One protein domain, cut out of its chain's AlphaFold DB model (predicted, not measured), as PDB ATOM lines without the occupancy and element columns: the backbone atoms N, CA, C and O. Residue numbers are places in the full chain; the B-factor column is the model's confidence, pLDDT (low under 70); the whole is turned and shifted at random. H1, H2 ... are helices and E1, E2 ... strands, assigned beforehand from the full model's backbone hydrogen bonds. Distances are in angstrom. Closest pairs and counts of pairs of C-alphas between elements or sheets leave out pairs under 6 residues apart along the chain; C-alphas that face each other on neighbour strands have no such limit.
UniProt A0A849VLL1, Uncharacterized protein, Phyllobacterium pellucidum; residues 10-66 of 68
ATOM      1  N   ALA A  10     232.608 302.728 297.746       80.19
ATOM      2  CA  ALA A  10     233.342 303.991 297.676       80.19
ATOM      3  C   ALA A  10     234.598 303.985 298.566       80.19
ATOM      4  O   ALA A  10     235.668 304.387 298.114       80.19
ATOM      5  N   GLN A  11     234.490 303.467 299.794       82.25
ATOM      6  CA  GLN A  11     235.620 303.359 300.723       82.25
ATOM      7  C   GLN A  11     236.699 302.414 300.192       82.25
ATOM      8  O   GLN A  11     237.872 302.765 300.203       82.25
ATOM      9  N   ILE A  12     236.312 301.260 299.641       80.88
ATOM     10  CA  ILE A  12     237.267 300.291 299.078       80.88
ATOM     11  C   ILE A  12     237.993 300.875 297.864       80.88
ATOM     12  O   ILE A  12     239.202 300.706 297.725       80.88
ATOM     13  N   ARG A  13     237.279 301.613 297.005       80.75
ATOM     14  CA  ARG A  13     237.899 302.318 295.876       80.75
ATOM     15  C   ARG A  13     238.918 303.358 296.347       80.75
ATOM     16  O   ARG A  13     239.972 303.481 295.734       80.75
ATOM     17  N   CYS A  14     238.609 304.082 297.422       83.81
ATOM     18  CA  CYS A  14     239.526 305.049 298.019       83.81
ATOM     19  C   CYS A  14     240.791 304.356 298.552       83.81
ATOM     20  O   CYS A  14     241.898 304.740 298.188       83.81
ATOM     21  N   VAL A  15     240.627 303.265 299.308       81.94
ATOM     22  CA  VAL A  15     241.741 302.455 299.832       81.94
ATOM     23  C   VAL A  15     242.622 301.917 298.707       81.94
ATOM     24  O   VAL A  15     243.837 302.043 298.781       81.94
ATOM     25  N   ALA A  16     242.033 301.379 297.638       80.81
ATOM     26  CA  ALA A  16     242.796 300.888 296.493       80.81
ATOM     27  C   ALA A  16     243.577 302.008 295.781       80.81
ATOM     28  O   ALA A  16     244.670 301.769 295.277       80.81
ATOM     29  N   SER A  17     243.034 303.230 295.748       83.69
ATOM     30  CA  SER A  17     243.726 304.385 295.168       83.69
ATOM     31  C   SER A  17     244.922 304.826 296.008       83.69
ATOM     32  O   SER A  17     245.949 305.173 295.439       83.69
ATOM     33  N   ILE A  18     244.785 304.817 297.337       85.06
ATOM     34  CA  ILE A  18     245.865 305.166 298.271       85.06
ATOM     35  C   ILE A  18     246.930 304.069 298.275       85.06
ATOM     36  O   ILE A  18     248.113 304.350 298.192       85.06
ATOM     37  N   ALA A  19     246.535 302.798 298.299       84.44
ATOM     38  CA  ALA A  19     247.500 301.706 298.313       84.44
ATOM     39  C   ALA A  19     248.432 301.749 297.086       84.44
ATOM     40  O   ALA A  19     249.638 301.550 297.221       84.44
ATOM     41  N   ARG A  20     247.908 302.125 295.909       81.50
ATOM     42  CA  ARG A  20     248.725 302.320 294.702       81.50
ATOM     43  C   ARG A  20     249.789 303.407 294.847       81.50
ATOM     44  O   ARG A  20     250.880 303.231 294.315       81.50
ATOM     45  N   THR A  21     249.526 304.506 295.562       83.38
ATOM     46  CA  THR A  21     250.563 305.537 295.787       83.38
ATOM     47  C   THR A  21     251.722 304.976 296.608       83.38
ATOM     48  O   THR A  21     252.893 305.236 296.322       83.38
ATOM     49  N   GLU A  22     251.407 304.082 297.541       83.94
ATOM     50  CA  GLU A  22     252.388 303.380 298.368       83.94
ATOM     51  C   GLU A  22     253.084 302.216 297.640       83.94
ATOM     52  O   GLU A  22     254.034 301.647 298.164       83.94
ATOM     53  N   GLY A  23     252.704 301.899 296.395       83.56
ATOM     54  CA  GLY A  23     253.259 300.757 295.655       83.56
ATOM     55  C   GLY A  23     252.680 299.415 296.079       83.56
ATOM     56  O   GLY A  23     253.345 298.387 295.991       83.56
ATOM     57  N   VAL A  24     251.440 299.425 296.559       85.06
ATOM     58  CA  VAL A  24     250.740 298.246 297.046       85.06
ATOM     59  C   VAL A  24     249.399 298.107 296.324       85.06
ATOM     60  O   VAL A  24     248.548 298.992 296.328       85.06
ATOM     61  N   GLY A  25     249.172 296.958 295.707       86.38
ATOM     62  CA  GLY A  25     247.882 296.563 295.167       86.38
ATOM     63  C   GLY A  25     246.977 295.964 296.243       86.38
ATOM     64  O   GLY A  25     247.417 295.214 297.115       86.38
ATOM     65  N   VAL A  26     245.678 296.267 296.168       85.94
ATOM     66  CA  VAL A  26     244.661 295.710 297.071       85.94
ATOM     67  C   VAL A  26     243.499 295.150 296.254       85.94
ATOM     68  O   VAL A  26     242.940 295.841 295.401       85.94
ATOM     69  N   LYS A  27     243.110 293.900 296.526       83.81
ATOM     70  CA  LYS A  27     241.973 293.215 295.895       83.81
ATOM     71  C   LYS A  27     240.994 292.728 296.957       83.81
ATOM     72  O   LYS A  27     241.384 292.032 297.887       83.81
ATOM     73  N   LEU A  28     239.716 293.061 296.791       82.25
ATOM     74  CA  LEU A  28     238.632 292.527 297.615       82.25
ATOM     75  C   LEU A  28     238.015 291.308 296.927       82.25
ATOM     76  O   LEU A  28     237.606 291.395 295.766       82.25
ATOM     77  N   ASN A  29     237.907 290.202 297.652       84.00
ATOM     78  CA  ASN A  29     237.225 289.003 297.186       84.00
ATOM     79  C   ASN A  29     235.738 289.001 297.602       84.00
ATOM     80  O   ASN A  29     235.351 289.685 298.554       84.00
ATOM     81  N   PRO A  30     234.880 288.218 296.919       77.75
ATOM     82  CA  PRO A  30     233.446 288.147 297.222       77.75
ATOM     83  C   PRO A  30     233.107 287.622 298.626       77.75
ATOM     84  O   PRO A  30     232.032 287.911 299.142       77.75
ATOM     85  N   ASP A  31     234.016 286.865 299.244       80.62
ATOM     86  CA  ASP A  31     233.906 286.367 300.621       80.62
ATOM     87  C   ASP A  31     234.226 287.442 301.681       80.62
ATOM     88  O   ASP A  31     234.077 287.203 302.881       80.62
ATOM     89  N   GLY A  32     234.635 288.637 301.241       73.31
ATOM     90  CA  GLY A  32     235.028 289.755 302.091       73.31
ATOM     91  C   GLY A  32     236.502 289.748 302.496       73.31
ATOM     92  O   GLY A  32     236.913 290.642 303.237       73.31
ATOM     93  N   SER A  33     237.303 288.789 302.026       81.19
ATOM     94  CA  SER A  33     238.749 288.794 302.248       81.19
ATOM     95  C   SER A  33     239.440 289.876 301.410       81.19
ATOM     96  O   SER A  33     238.999 290.228 300.311       81.19
ATOM     97  N   ILE A  34     240.528 290.426 301.952       84.19
ATOM     98  CA  ILE A  34     241.352 291.443 301.298       84.19
ATOM     99  C   ILE A  34     242.719 290.826 301.019       84.19
ATOM    100  O   ILE A  34     243.385 290.348 301.933       84.19
ATOM    101  N   VAL A  35     243.136 290.859 299.758       86.44
ATOM    102  CA  VAL A  35     244.475 290.459 299.325       86.44
ATOM    103  C   VAL A  35     245.299 291.715 299.098       86.44
ATOM    104  O   VAL A  35     244.872 292.614 298.373       86.44
ATOM    105  N   VAL A  36     246.478 291.754 299.712       86.69
ATOM    106  CA  VAL A  36     247.462 292.830 299.589       86.69
ATOM    107  C   VAL A  36     248.673 292.265 298.856       86.69
ATOM    108  O   VAL A  36     249.146 291.187 299.213       86.69
ATOM    109  N   PHE A  37     249.143 292.948 297.818       86.06
ATOM    110  CA  PHE A  37     250.259 292.494 296.989       86.06
ATOM    111  C   PHE A  37     251.133 293.679 296.557       86.06
ATOM    112  O   PHE A  37     250.622 294.794 296.485       86.06
ATOM    113  N   PRO A  38     252.428 293.479 296.272       86.19
ATOM    114  CA  PRO A  38     253.273 294.528 295.703       86.19
ATOM    115  C   PRO A  38     252.707 295.013 294.362       86.19
ATOM    116  O   PRO A  38     252.304 294.200 293.528       86.19
ATOM    117  N   ASP A  39     252.645 296.327 294.151       81.69
ATOM    118  CA  ASP A  39     252.212 296.889 292.872       81.69
ATOM    119  C   ASP A  39     253.363 296.839 291.863       81.69
ATOM    120  O   ASP A  39     254.227 297.711 291.840       81.69
ATOM    121  N   VAL A  40     253.340 295.824 290.999       72.12
ATOM    122  CA  VAL A  40     254.305 295.616 289.902       72.12
ATOM    123  C   VAL A  40     254.280 296.714 288.828       72.12
ATOM    124  O   VAL A  40     255.079 296.684 287.898       72.12
ATOM    125  N   HIS A  41     253.346 297.668 288.911       65.88
ATOM    126  CA  HIS A  41     253.319 298.845 288.040       65.88
ATOM    127  C   HIS A  41     254.033 300.059 288.628       65.88
ATOM    128  O   HIS A  41     254.232 301.041 287.909       65.88
ATOM    129  N   LYS A  42     254.427 300.017 289.906       57.03
ATOM    130  CA  LYS A  42     255.428 300.956 290.398       57.03
ATOM    131  C   LYS A  42     256.750 300.471 289.803       57.03
ATOM    132  O   LYS A  42     257.084 299.309 290.030       57.03
ATOM    133  N   PRO A  43     257.460 301.281 288.996       54.09
ATOM    134  CA  PRO A  43     258.810 300.912 288.616       54.09
ATOM    135  C   PRO A  43     259.548 300.690 289.930       54.09
ATOM    136  O   PRO A  43     259.624 301.610 290.751       54.09
ATOM    137  N   GLU A  44     259.993 299.458 290.173       57.53
ATOM    138  CA  GLU A  44     261.042 299.245 291.153       57.53
ATOM    139  C   GLU A  44     262.115 300.250 290.753       57.53
ATOM    140  O   GLU A  44     262.526 300.309 289.590       57.53
ATOM    141  N   THR A  45     262.452 301.160 291.660       54.69
ATOM    142  CA  THR A  45     263.701 301.889 291.532       54.69
ATOM    143  C   THR A  45     264.751 300.797 291.566       54.69
ATOM    144  O   THR A  45     265.094 300.329 292.648       54.69
ATOM    145  N   VAL A  46     265.123 300.304 290.383       53.56
ATOM    146  CA  VAL A  46     266.273 299.436 290.195       53.56
ATOM    147  C   VAL A  46     267.400 300.254 290.786       53.56
ATOM    148  O   VAL A  46     267.702 301.348 290.302       53.56
ATOM    149  N   ASP A  47     267.865 299.829 291.951       53.41
ATOM    150  CA  ASP A  47     268.989 300.474 292.589       53.41
ATOM    151  C   ASP A  47     270.150 300.227 291.622       53.41
ATOM    152  O   ASP A  47     270.511 299.082 291.368       53.41
ATOM    153  N   GLU A  48     270.683 301.280 290.994       57.00
ATOM    154  CA  GLU A  48     271.762 301.186 289.988       57.00
ATOM    155  C   GLU A  48     273.047 300.532 290.558       57.00
ATOM    156  O   GLU A  48     274.058 300.377 289.867       57.00
ATOM    157  N   SER A  49     273.041 300.199 291.852       57.75
ATOM    158  CA  SER A  49     274.011 299.350 292.531       57.75
ATOM    159  C   SER A  49     273.968 297.892 292.050       57.75
ATOM    160  O   SER A  49     275.041 297.322 291.865       57.75
ATOM    161  N   ASP A  50     272.788 297.329 291.768       55.66
ATOM    162  CA  ASP A  50     272.630 295.927 291.348       55.66
ATOM    163  C   ASP A  50     273.197 295.680 289.937       55.66
ATOM    164  O   ASP A  50     273.815 294.644 289.680       55.66
ATOM    165  N   ASP A  51     273.091 296.658 289.031       59.81
ATOM    166  CA  ASP A  51     273.616 296.546 287.660       59.81
ATOM    167  C   ASP A  51     275.154 296.426 287.631       59.81
ATOM    168  O   ASP A  51     275.721 295.688 286.824       59.81
ATOM    169  N   LYS A  52     275.855 297.096 288.558       63.91
ATOM    170  CA  LYS A  52     277.328 297.038 288.639       63.91
ATOM    171  C   LYS A  52     277.841 295.686 289.116       63.91
ATOM    172  O   LYS A  52     278.944 295.284 288.734       63.91
ATOM    173  N   ASP A  53     277.073 295.009 289.960       70.44
ATOM    174  CA  ASP A  53     277.429 293.683 290.452       70.44
ATOM    175  C   ASP A  53     277.193 292.620 289.369       70.44
ATOM    176  O   ASP A  53     278.051 291.754 289.176       70.44
ATOM    177  N   LEU A  54     276.132 292.756 288.565       75.44
ATOM    178  CA  LEU A  54     275.873 291.891 287.407       75.44
ATOM    179  C   LEU A  54     276.965 292.003 286.331       75.44
ATOM    180  O   LEU A  54     277.463 290.980 285.856       75.44
ATOM    181  N   ASP A  55     277.402 293.221 285.997       77.00
ATOM    182  CA  ASP A  55     278.494 293.448 285.036       77.00
ATOM    183  C   ASP A  55     279.812 292.812 285.509       77.00
ATOM    184  O   ASP A  55     280.576 292.234 284.726       77.00
ATOM    185  N   ARG A  56     280.081 292.878 286.817       79.00
ATOM    186  CA  ARG A  56     281.273 292.280 287.425       79.00
ATOM    187  C   ARG A  56     281.224 290.753 287.406       79.00
ATOM    188  O   ARG A  56     282.255 290.117 287.166       79.00
ATOM    189  N   GLU A  57     280.064 290.161 287.675       79.19
ATOM    190  CA  GLU A  57     279.865 288.711 287.614       79.19
ATOM    191  C   GLU A  57     279.971 288.179 286.181       79.19
ATOM    192  O   GLU A  57     280.620 287.152 285.957       79.19
ATOM    193  N   LEU A  58     279.419 288.909 285.207       78.75
ATOM    194  CA  LEU A  58     279.497 288.550 283.795       78.75
ATOM    195  C   LEU A  58     280.946 288.577 283.291       78.75
ATOM    196  O   LEU A  58     281.420 287.585 282.736       78.75
ATOM    197  N   ALA A  59     281.695 289.644 283.594       80.00
ATOM    198  CA  ALA A  59     283.108 289.747 283.231       80.00
ATOM    199  C   ALA A  59     283.962 288.625 283.858       80.00
ATOM    200  O   ALA A  59     284.878 288.088 283.228       80.00
ATOM    201  N   ALA A  60     283.662 288.233 285.102       81.88
ATOM    202  CA  ALA A  60     284.345 287.126 285.768       81.88
ATOM    203  C   ALA A  60     284.017 285.762 285.133       81.88
ATOM    204  O   ALA A  60     284.884 284.884 285.064       81.88
ATOM    205  N   PHE A  61     282.783 285.575 284.661       78.44
ATOM    206  CA  PHE A  61     282.354 284.372 283.955       78.44
ATOM    207  C   PHE A  61     283.008 284.261 282.570       78.44
ATOM    208  O   PHE A  61     283.592 283.224 282.243       78.44
ATOM    209  N   GLU A  62     282.991 285.336 281.786       80.56
ATOM    210  CA  GLU A  62     283.592 285.406 280.448       80.56
ATOM    211  C   GLU A  62     285.102 285.134 280.483       80.56
ATOM    212  O   GLU A  62     285.602 284.279 279.744       80.56
ATOM    213  N   ALA A  63     285.813 285.734 281.445       80.00
ATOM    214  CA  ALA A  63     287.241 285.494 281.661       80.00
ATOM    215  C   ALA A  63     287.561 284.039 282.052       80.00
ATOM    216  O   ALA A  63     288.617 283.513 281.695       80.00
ATOM    217  N   LYS A  64     286.659 283.371 282.780       80.06
ATOM    218  CA  LYS A  64     286.832 281.975 283.210       80.06
ATOM    219  C   LYS A  64     286.542 280.972 282.092       80.06
ATOM    220  O   LYS A  64     287.120 279.885 282.094       80.06
ATOM    221  N   HIS A  65     285.656 281.323 281.165       78.50
ATOM    222  CA  HIS A  65     285.206 280.436 280.092       78.50
ATOM    223  C   HIS A  65     285.795 280.767 278.711       78.50
ATOM    224  O   HIS A  65     285.580 280.004 277.770       78.50
ATOM    225  N   GLY A  66     286.606 281.825 278.601       68.88
ATOM    226  CA  GLY A  66     287.360 282.154 277.389       68.88
ATOM    227  C   GLY A  66     286.511 282.771 276.277       68.88
ATOM    228  O   GLY A  66     286.898 282.698 275.113       68.88
TER     229      GLY A  66
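What this domain is: This is residues 10 to 66 of the 68 residues of an uncharacterized protein of Phyllobacterium pellucidum (UniProt A0A849VLL1). A small head and a long free arm make up this model: in the head, the hairpin of E1 and E2 has H1 packed mainly on E1, and residues 45 to 66, with H2, stick out from it. That arm makes much of the length. The printed part has 57 residues, with two named helices and two named strands in the order H1, E1, E2, H2; the sheet, E1 - E2, is antiparallel, and the class is mixed, helices and strands. The whole is extended, with a radius of gyration of the C-alphas of 19.8 A and spans of 61 by 22 by 10 A.

How they stand to each other: Begin with the hairpin of E1, residues 24 to 28, and E2, residues 34 to 38, antiparallel at 157 degrees between their directions. Look at C-alphas 26 and 36, which face each other at 4.7 A; N 25 and O 37, at 2.7 A, and N 35 and O 27, at 2.8 A, are within hydrogen-bond range. From E1 go to H1, residues 10 to 21: their closest C-alphas, those of Ala 16 and Val 26, are 5.5 A apart. H1 and E2 are near each other, with 6 pairs of C-alphas within 10 A. H2, residues 48 to 65, is apart from H1 and from E1. Of the O i to N i+4 pairs, 7 of 8 in H1 and 12 of 14 in H2 are within hydrogen-bond range.

Where its parts are: Find C-alpha 24 at (250.740, 298.246, 297.046); from there E1 runs 13.4 A to C-alpha 28, and E2 runs 13.5 A from 34 to 38. H1 begins at C-alpha 10, at (233.342, 303.991, 297.676), and spans 17.4 A. H2 spans 26.6 A and ends at C-alpha 65, at (285.206, 280.436, 280.092).

The domain as a whole: The two C-alphas farthest apart, those of Ala 10 and Gly 66, are 61.7 A apart. Without the free stretch, 35 residues span 31 by 17 by 10 A. The printed part has no cut, and no link is long. Mean pLDDT of the printed part is 76.1; residues 41 to 52 and residue 66 are under 70.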